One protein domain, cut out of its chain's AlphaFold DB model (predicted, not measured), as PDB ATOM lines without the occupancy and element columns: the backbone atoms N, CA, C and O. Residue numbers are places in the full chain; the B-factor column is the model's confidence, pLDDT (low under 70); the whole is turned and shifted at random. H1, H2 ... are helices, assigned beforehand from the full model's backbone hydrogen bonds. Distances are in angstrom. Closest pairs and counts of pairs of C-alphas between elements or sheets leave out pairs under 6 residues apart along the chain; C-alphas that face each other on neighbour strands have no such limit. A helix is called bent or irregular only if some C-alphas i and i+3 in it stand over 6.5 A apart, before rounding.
ATOM      1  N   THR A   2      37.522  50.145  18.417       55.81
ATOM      2  CA  THR A   2      37.021  50.671  19.689       55.81
ATOM      3  C   THR A   2      37.353  52.159  19.772       55.81
ATOM      4  O   THR A   2      38.503  52.571  19.644       55.81
ATOM      5  N   THR A   3      36.326  52.993  19.899       54.78
ATOM      6  CA  THR A   3      36.469  54.447  19.978       54.78
ATOM      7  C   THR A   3      37.075  54.821  21.327       54.78
ATOM      8  O   THR A   3      36.411  54.688  22.352       54.78
ATOM      9  N   PHE A   4      38.324  55.284  21.324       56.62
ATOM     10  CA  PHE A   4      38.999  55.839  22.494       56.62
ATOM     11  C   PHE A   4      38.316  57.147  22.898       56.62
ATOM     12  O   PHE A   4      38.423  58.148  22.186       56.62
ATOM     13  N   ARG A   5      37.571  57.148  24.010       72.56
ATOM     14  CA  ARG A   5      37.037  58.392  24.567       72.56
ATOM     15  C   ARG A   5      38.067  58.961  25.545       72.56
ATOM     16  O   ARG A   5      38.571  58.213  26.372       72.56
ATOM     17  N   PRO A   6      38.339  60.276  25.543       65.38
ATOM     18  CA  PRO A   6      39.261  60.910  26.498       65.38
ATOM     19  C   PRO A   6      38.958  60.604  27.980       65.38
ATOM     20  O   PRO A   6      39.851  60.612  28.825       65.38
ATOM     21  N   VAL A   7      37.696  60.300  28.298       68.31
ATOM     22  CA  VAL A   7      37.241  59.863  29.631       68.31
ATOM     23  C   VAL A   7      37.805  58.486  30.005       68.31
ATOM     24  O   VAL A   7      38.125  58.248  31.170       68.31
ATOM     25  N   ASP A   8      37.973  57.593  29.028       75.50
ATOM     26  CA  ASP A   8      38.564  56.275  29.241       75.50
ATOM     27  C   ASP A   8      40.055  56.391  29.590       75.50
ATOM     28  O   ASP A   8      40.520  55.636  30.438       75.50
ATOM     29  N   SER A   9      40.777  57.382  29.049       84.56
ATOM     30  CA  SER A   9      42.194  57.630  29.369       84.56
ATOM     31  C   SER A   9      42.406  58.006  30.828       84.56
ATOM     32  O   SER A   9      43.261  57.432  31.496       84.56
ATOM     33  N   LYS A  10      41.611  58.955  31.341       90.69
ATOM     34  CA  LYS A  10      41.730  59.412  32.732       90.69
ATOM     35  C   LYS A  10      41.318  58.316  33.716       90.69
ATOM     36  O   LYS A  10      41.940  58.154  34.762       90.69
ATOM     37  N   ARG A  11      40.286  57.537  33.370       91.12
ATOM     38  CA  ARG A  11      39.859  56.372  34.160       91.12
ATOM     39  C   ARG A  11      40.943  55.293  34.193       91.12
ATOM     40  O   ARG A  11      41.190  54.718  35.247       91.12
ATOM     41  N   GLU A  12      41.582  55.032  33.057       92.88
ATOM     42  CA  GLU A  12      42.661  54.050  32.933       92.88
ATOM     43  C   GLU A  12      43.912  54.469  33.712       92.88
ATOM     44  O   GLU A  12      44.503  53.657  34.415       92.88
ATOM     45  N   GLU A  13      44.294  55.743  33.647       93.00
ATOM     46  CA  GLU A  13      45.406  56.280  34.436       93.00
ATOM     47  C   GLU A  13      45.144  56.152  35.942       93.00
ATOM     48  O   GLU A  13      46.014  55.698  36.687       93.00
ATOM     49  N   TYR A  14      43.925  56.473  36.390       95.06
ATOM     50  CA  TYR A  14      43.552  56.325  37.794       95.06
ATOM     51  C   TYR A  14      43.529  54.857  38.238       95.06
ATOM     52  O   TYR A  14      44.036  54.533  39.309       95.06
ATOM     53  N   ARG A  15      43.026  53.947  37.393       93.75
ATOM     54  CA  ARG A  15      43.096  52.500  37.640       93.75
ATOM     55  C   ARG A  15      44.542  52.041  37.822       93.75
ATOM     56  O   ARG A  15      44.856  51.443  38.844       93.75
ATOM     57  N   LYS A  16      45.427  52.381  36.881       93.88
ATOM     58  CA  LYS A  16      46.855  52.029  36.954       93.88
ATOM     59  C   LYS A  16      47.528  52.596  38.198       93.88
ATOM     60  O   LYS A  16      48.390  51.945  38.782       93.88
ATOM     61  N   TYR A  17      47.150  53.804  38.613       94.94
ATOM     62  CA  TYR A  17      47.631  54.387  39.860       94.94
ATOM     63  C   TYR A  17      47.217  53.545  41.076       94.94
ATOM     64  O   TYR A  17      48.077  53.220  41.891       94.94
ATOM     65  N   LEU A  18      45.942  53.153  41.174       93.75
ATOM     66  CA  LEU A  18      45.435  52.320  42.271       93.75
ATOM     67  C   LEU A  18      46.055  50.917  42.283       93.75
ATOM     68  O   LEU A  18      46.342  50.386  43.356       93.75
ATOM     69  N   GLU A  19      46.289  50.329  41.109       88.94
ATOM     70  CA  GLU A  19      47.003  49.056  40.958       88.94
ATOM     71  C   GLU A  19      48.454  49.181  41.429       88.94
ATOM     72  O   GLU A  19      48.893  48.407  42.277       88.94
ATOM     73  N   ARG A  20      49.187  50.201  40.961       88.69
ATOM     74  CA  ARG A  20      50.577  50.448  41.375       88.69
ATOM     75  C   ARG A  20      50.697  50.762  42.867       88.69
ATOM     76  O   ARG A  20      51.694  50.401  43.480       88.69
ATOM     77  N   ALA A  21      49.712  51.448  43.439       88.19
ATOM     78  CA  ALA A  21      49.658  51.751  44.866       88.19
ATOM     79  C   ALA A  21      49.222  50.549  45.727       88.19
ATOM     80  O   ALA A  21      49.225  50.655  46.948       88.19
ATOM     81  N   GLY A  22      48.823  49.422  45.121       88.38
ATOM     82  CA  GLY A  22      48.400  48.219  45.846       88.38
ATOM     83  C   GLY A  22      47.003  48.303  46.473       88.38
ATOM     84  O   GLY A  22      46.616  47.410  47.228       88.38
ATOM     85  N   VAL A  23      46.217  49.338  46.154       91.06
ATOM     86  CA  VAL A  23      44.849  49.518  46.680       91.06
ATOM     87  C   VAL A  23      43.937  48.392  46.191       91.06
ATOM     88  O   VAL A  23      43.167  47.839  46.972       91.06
ATOM     89  N   MET A  24      44.061  48.015  44.916       90.75
ATOM     90  CA  MET A  24      43.260  46.943  44.311       90.75
ATOM     91  C   MET A  24      43.515  45.585  44.980       90.75
ATOM     92  O   MET A  24      42.574  44.861  45.301       90.75
ATOM     93  N   GLU A  25      44.783  45.262  45.232       87.50
ATOM     94  CA  GLU A  25      45.202  44.025  45.897       87.50
ATOM     95  C   GLU A  25      44.718  43.985  47.355       87.50
ATOM     96  O   GLU A  25      44.164  42.985  47.806       87.50
ATOM     97  N   SER A  26      44.850  45.102  48.075       89.44
ATOM     98  CA  SER A  26      44.415  45.214  49.472       89.44
ATOM     99  C   SER A  26      42.900  45.048  49.608       89.44
ATOM    100  O   SER A  26      42.437  44.258  50.428       89.44
ATOM    101  N   LEU A  27      42.120  45.723  48.754       91.25
ATOM    102  CA  LEU A  27      40.666  45.553  48.703       91.25
ATOM    103  C   LEU A  27      40.280  44.107  48.381       91.25
ATOM    104  O   LEU A  27      39.376  43.567  49.010       91.25
ATOM    105  N   THR A  28      40.979  43.467  47.441       89.94
ATOM    106  CA  THR A  28      40.714  42.068  47.073       89.94
ATOM    107  C   THR A  28      40.905  41.140  48.269       89.94
ATOM    108  O   THR A  28      40.015  40.346  48.562       89.94
ATOM    109  N   ARG A  29      42.010  41.274  49.014       88.31
ATOM    110  CA  ARG A  29      42.268  40.454  50.210       88.31
ATOM    111  C   ARG A  29      41.207  40.649  51.282       88.31
ATOM    112  O   ARG A  29      40.673  39.665  51.771       88.31
ATOM    113  N   VAL A  30      40.860  41.897  51.599       89.06
ATOM    114  CA  VAL A  30      39.837  42.200  52.612       89.06
ATOM    115  C   VAL A  30      38.476  41.626  52.219       89.06
ATOM    116  O   VAL A  30      37.781  41.081  53.069       89.06
ATOM    117  N   LEU A  31      38.098  41.699  50.939       88.50
ATOM    118  CA  LEU A  31      36.842  41.118  50.458       88.50
ATOM    119  C   LEU A  31      36.848  39.584  50.491       88.50
ATOM    120  O   LEU A  31      35.815  38.990  50.792       88.50
ATOM    121  N   VAL A  32      37.985  38.941  50.209       86.75
ATOM    122  CA  VAL A  32      38.140  37.482  50.345       86.75
ATOM    123  C   VAL A  32      38.053  37.070  51.814       86.75
ATOM    124  O   VAL A  32      37.258  36.193  52.135       86.75
ATOM    125  N   SER A  33      38.765  37.749  52.718       85.19
ATOM    126  CA  SER A  33      38.683  37.490  54.163       85.19
ATOM    127  C   SER A  33      37.262  37.691  54.689       85.19
ATOM    128  O   SER A  33      36.715  36.806  55.342       85.19
ATOM    129  N   LEU A  34      36.602  38.784  54.284       85.56
ATOM    130  CA  LEU A  34      35.202  39.033  54.615       85.56
ATOM    131  C   LEU A  34      34.283  37.942  54.060       85.56
ATOM    132  O   LEU A  34      33.252  37.671  54.662       85.56
ATOM    133  N   TYR A  35      34.599  37.318  52.924       84.31
ATOM    134  CA  TYR A  35      33.821  36.204  52.380       84.31
ATOM    135  C   TYR A  35      34.049  34.899  53.162       84.31
ATOM    136  O   TYR A  35      33.077  34.204  53.465       84.31
ATOM    137  N   GLU A  36      35.291  34.596  53.534       83.81
ATOM    138  CA  GLU A  36      35.695  33.350  54.197       83.81
ATOM    139  C   GLU A  36      35.334  33.297  55.690       83.81
ATOM    140  O   GLU A  36      35.018  32.226  56.213       83.81
ATOM    141  N   GLU A  37      35.333  34.436  56.382       74.38
ATOM    142  CA  GLU A  37      35.118  34.486  57.829       74.38
ATOM    143  C   GLU A  37      33.644  34.245  58.183       74.38
ATOM    144  O   GLU A  37      32.753  34.935  57.691       74.38
ATOM    145  N   GLN A  38      33.339  33.226  58.992       58.03
ATOM    146  CA  GLN A  38      31.946  32.835  59.272       58.03
ATOM    147  C   GLN A  38      31.250  33.734  60.310       58.03
ATOM    148  O   GLN A  38      30.023  33.725  60.375       58.03
ATOM    149  N   ASP A  39      32.006  34.546  61.056       63.25
ATOM    150  CA  ASP A  39      31.503  35.462  62.088       63.25
ATOM    151  C   ASP A  39      31.853  36.920  61.739       63.25
ATOM    152  O   ASP A  39      32.710  37.560  62.338       63.25
ATOM    153  N   LYS A  40      31.218  37.435  60.679       63.47
ATOM    154  CA  LYS A  40      31.527  38.733  60.039       63.47
ATOM    155  C   LYS A  40      31.101  39.955  60.875       63.47
ATOM    156  O   LYS A  40      31.217  41.089  60.411       63.47
ATOM    157  N   GLY A  41      30.542  39.734  62.068       62.47
ATOM    158  CA  GLY A  41      29.755  40.738  62.778       62.47
ATOM    159  C   GLY A  41      28.526  41.192  61.972       62.47
ATOM    160  O   GLY A  41      28.234  40.693  60.886       62.47
ATOM    161  N   ILE A  42      27.769  42.147  62.516       63.75
ATOM    162  CA  ILE A  42      26.571  42.701  61.855       63.75
ATOM    163  C   ILE A  42      26.957  43.807  60.850       63.75
ATOM    164  O   ILE A  42      26.200  44.074  59.916       63.75
ATOM    165  N   ASP A  43      28.137  44.424  61.008       80.88
ATOM    166  CA  ASP A  43      28.587  45.556  60.191       80.88
ATOM    167  C   ASP A  43      29.815  45.225  59.321       80.88
ATOM    168  O   ASP A  43      30.973  45.323  59.731       80.88
ATOM    169  N   ALA A  44      29.547  44.889  58.058       82.31
ATOM    170  CA  ALA A  44      30.577  44.641  57.053       82.31
ATOM    171  C   ALA A  44      31.440  45.881  56.740       82.31
ATOM    172  O   ALA A  44      32.584  45.734  56.306       82.31
ATOM    173  N   LEU A  45      30.924  47.102  56.931       85.06
ATOM    174  CA  LEU A  45      31.695  48.322  56.668       85.06
ATOM    175  C   LEU A  45      32.760  48.543  57.739       85.06
ATOM    176  O   LEU A  45      33.880  48.943  57.412       85.06
ATOM    177  N   GLU A  46      32.429  48.261  58.999       85.38
ATOM    178  CA  GLU A  46      33.386  48.313  60.103       85.38
ATOM    179  C   GLU A  46      34.519  47.302  59.893       85.38
ATOM    180  O   GLU A  46      35.695  47.660  59.996       85.38
ATOM    181  N   TYR A  47      34.178  46.079  59.474       86.00
ATOM    182  CA  TYR A  47      35.162  45.053  59.131       86.00
ATOM    183  C   TYR A  47      36.148  45.536  58.061       86.00
ATOM    184  O   TYR A  47      37.364  45.484  58.260       86.00
ATOM    185  N   VAL A  48      35.633  46.049  56.937       86.06
ATOM    186  CA  VAL A  48      36.463  46.538  55.825       86.06
ATOM    187  C   VAL A  48      37.361  47.687  56.276       86.06
ATOM    188  O   VAL A  48      38.529  47.742  55.895       86.06
ATOM    189  N   ARG A  49      36.844  48.594  57.112       86.50
ATOM    190  CA  ARG A  49      37.619  49.717  57.644       86.50
ATOM    191  C   ARG A  49      38.801  49.239  58.486       86.50
ATOM    192  O   ARG A  49      39.905  49.726  58.266       86.50
ATOM    193  N   ASN A  50      38.585  48.313  59.416       84.56
ATOM    194  CA  ASN A  50      39.646  47.842  60.311       84.56
ATOM    195  C   ASN A  50      40.708  47.047  59.538       84.56
ATOM    196  O   ASN A  50      41.897  47.348  59.630       84.56
ATOM    197  N   HIS A  51      40.280  46.131  58.669       82.62
ATOM    198  CA  HIS A  51      41.195  45.267  57.921       82.62
ATOM    199  C   HIS A  51      42.004  46.017  56.856       82.62
ATOM    200  O   HIS A  51      43.136  45.637  56.575       82.62
ATOM    201  N   LEU A  52      41.485  47.109  56.280       83.94
ATOM    202  CA  LEU A  52      42.277  47.959  55.380       83.94
ATOM    203  C   LEU A  52      43.359  48.769  56.110       83.94
ATOM    204  O   LEU A  52      44.363  49.121  55.491       83.94
ATOM    205  N   LEU A  53      43.158  49.083  57.393       76.75
ATOM    206  CA  LEU A  53      44.138  49.804  58.209       76.75
ATOM    207  C   LEU A  53      45.221  48.866  58.752       76.75
ATOM    208  O   LEU A  53      46.393  49.237  58.775       76.75
ATOM    209  N   GLU A  54      44.841  47.656  59.158       68.69
ATOM    210  CA  GLU A  54      45.753  46.667  59.742       68.69
ATOM    211  C   GLU A  54      46.577  45.928  58.681       68.69
ATOM    212  O   GLU A  54      47.779  45.719  58.862       68.69
ATOM    213  N   ASN A  55      45.981  45.597  57.532       62.06
ATOM    214  CA  ASN A  55      46.645  44.793  56.506       62.06
ATOM    215  C   ASN A  55      47.436  45.624  55.495       62.06
ATOM    216  O   ASN A  55      47.571  45.172  54.365       62.06
ATOM    217  N   HIS A  56      47.961  46.807  55.833       61.25
ATOM    218  CA  HIS A  56      48.801  47.573  54.903       61.25
ATOM    219  C   HIS A  56      50.123  46.812  54.634       61.25
ATOM    220  O   HIS A  56      51.089  46.954  55.393       61.25
ATOM    221  N   PRO A  57      50.233  46.006  53.554       55.88
ATOM    222  CA  PRO A  57      51.308  45.022  53.415       55.88
ATOM    223  C   PRO A  57      52.611  45.676  52.941       55.88
ATOM    224  O   PRO A  57      53.667  45.052  52.923       55.88
TER     225      PRO A  57
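What this domain is: This is residues 2 to 57 of the 150 residues of the protein "c-Myc-binding protein isoform X2" of Frankliniella occidentalis (UniProt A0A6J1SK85). Picture a long helical arm, H1, that meets a second helix, H2, at an open corner, with a third helix, H3, folded back and packed slantwise on H2. H2 and H3 make a small body at one end, while residues 2 to 14, most of them in H1, stick out from it and give the whole much of its length. The printed part has 56 residues with three named helices, in the order H1, H2, H3 along the chain, and no named strand, and its class is all helix. It is only just loose, close to extended, with a radius of gyration of the C-alphas of 15.2 A, and the C-alphas span 46 by 22 by 16 A along their three main axes.

Where its parts are: Begin with the longest helix, H1, residues 6 to 20. Find C-alpha 6, of Pro 6, at (39.261, 60.910, 26.498); from there the helix runs to C-alpha 20, of Arg 20, at (50.577, 50.448, 41.375), 21.4 A from first to last C-alpha. Before it lie residues 2 to 5, which belong to no named helix. After it, pass over Ala 21 and Gly 22 and you come to H2, residues 23 to 36, which measures 20.0 A from the C-alpha of Val 23 to that of Glu 36. Look next at residues 37 to 43, which join it to H3, residues 44 to 54, 15.5 A from first to last C-alpha. H3 begins at the C-alpha of Ala 44 and ends at that of Glu 54, at (45.753, 46.667, 59.742). The three residues after it, 55 to 57, end the printed part.

How they stand to each other: Start again from H1 and work outward. H1 touches no helix, but it is near H2: look at Leu 18 and Met 24, whose C-alphas are the closest of the two helices at 6.1 A. H1 and H2 are close but not clearly touching, with 2 pairs of C-alphas within 8 A. They run the same way at a steep tilt of 68 degrees, only just short of about perpendicular, and their centres are 20.6 A apart. Now move on to H2 and H3, which touch, with 9 pairs of C-alphas within 8 A. Their closest C-alphas are those of Val 30 and His 51, 6.3 A apart. These two helices run opposite ways at a steep tilt of 54 degrees, and their centres are 10.0 A apart. H1 and H3 are apart. On the backbone N and O atoms you will find that in H1, H2 and H3 every O i to N i+4 pair is within hydrogen-bond range. None of the three is bent or irregular.

The domain as a whole: For the greatest distance in the domain, look at the C-alphas of Thr 3 and Asp 39, the two farthest apart, at 46.5 A. The first and last printed C-alphas, those of Thr 2 and Pro 57, are 37.1 A apart. Two stretches stand free: residues 2 to 14, of which 6 to 14 belong to H1, and residues 35 to 43. Without them the body has 34 residues and spans 27 by 15 by 13 A. The printed part has no cut. The link from H1 to H2 is tight, with 2 residues between them, and the link from H2 to H3 is short, with 7; no link is long. In the B-factor column the mean pLDDT of the printed part is 80.6, and it is under 70 at 14 residues: 2 to 4, 6 to 7, 38 to 42 and 54 to 57.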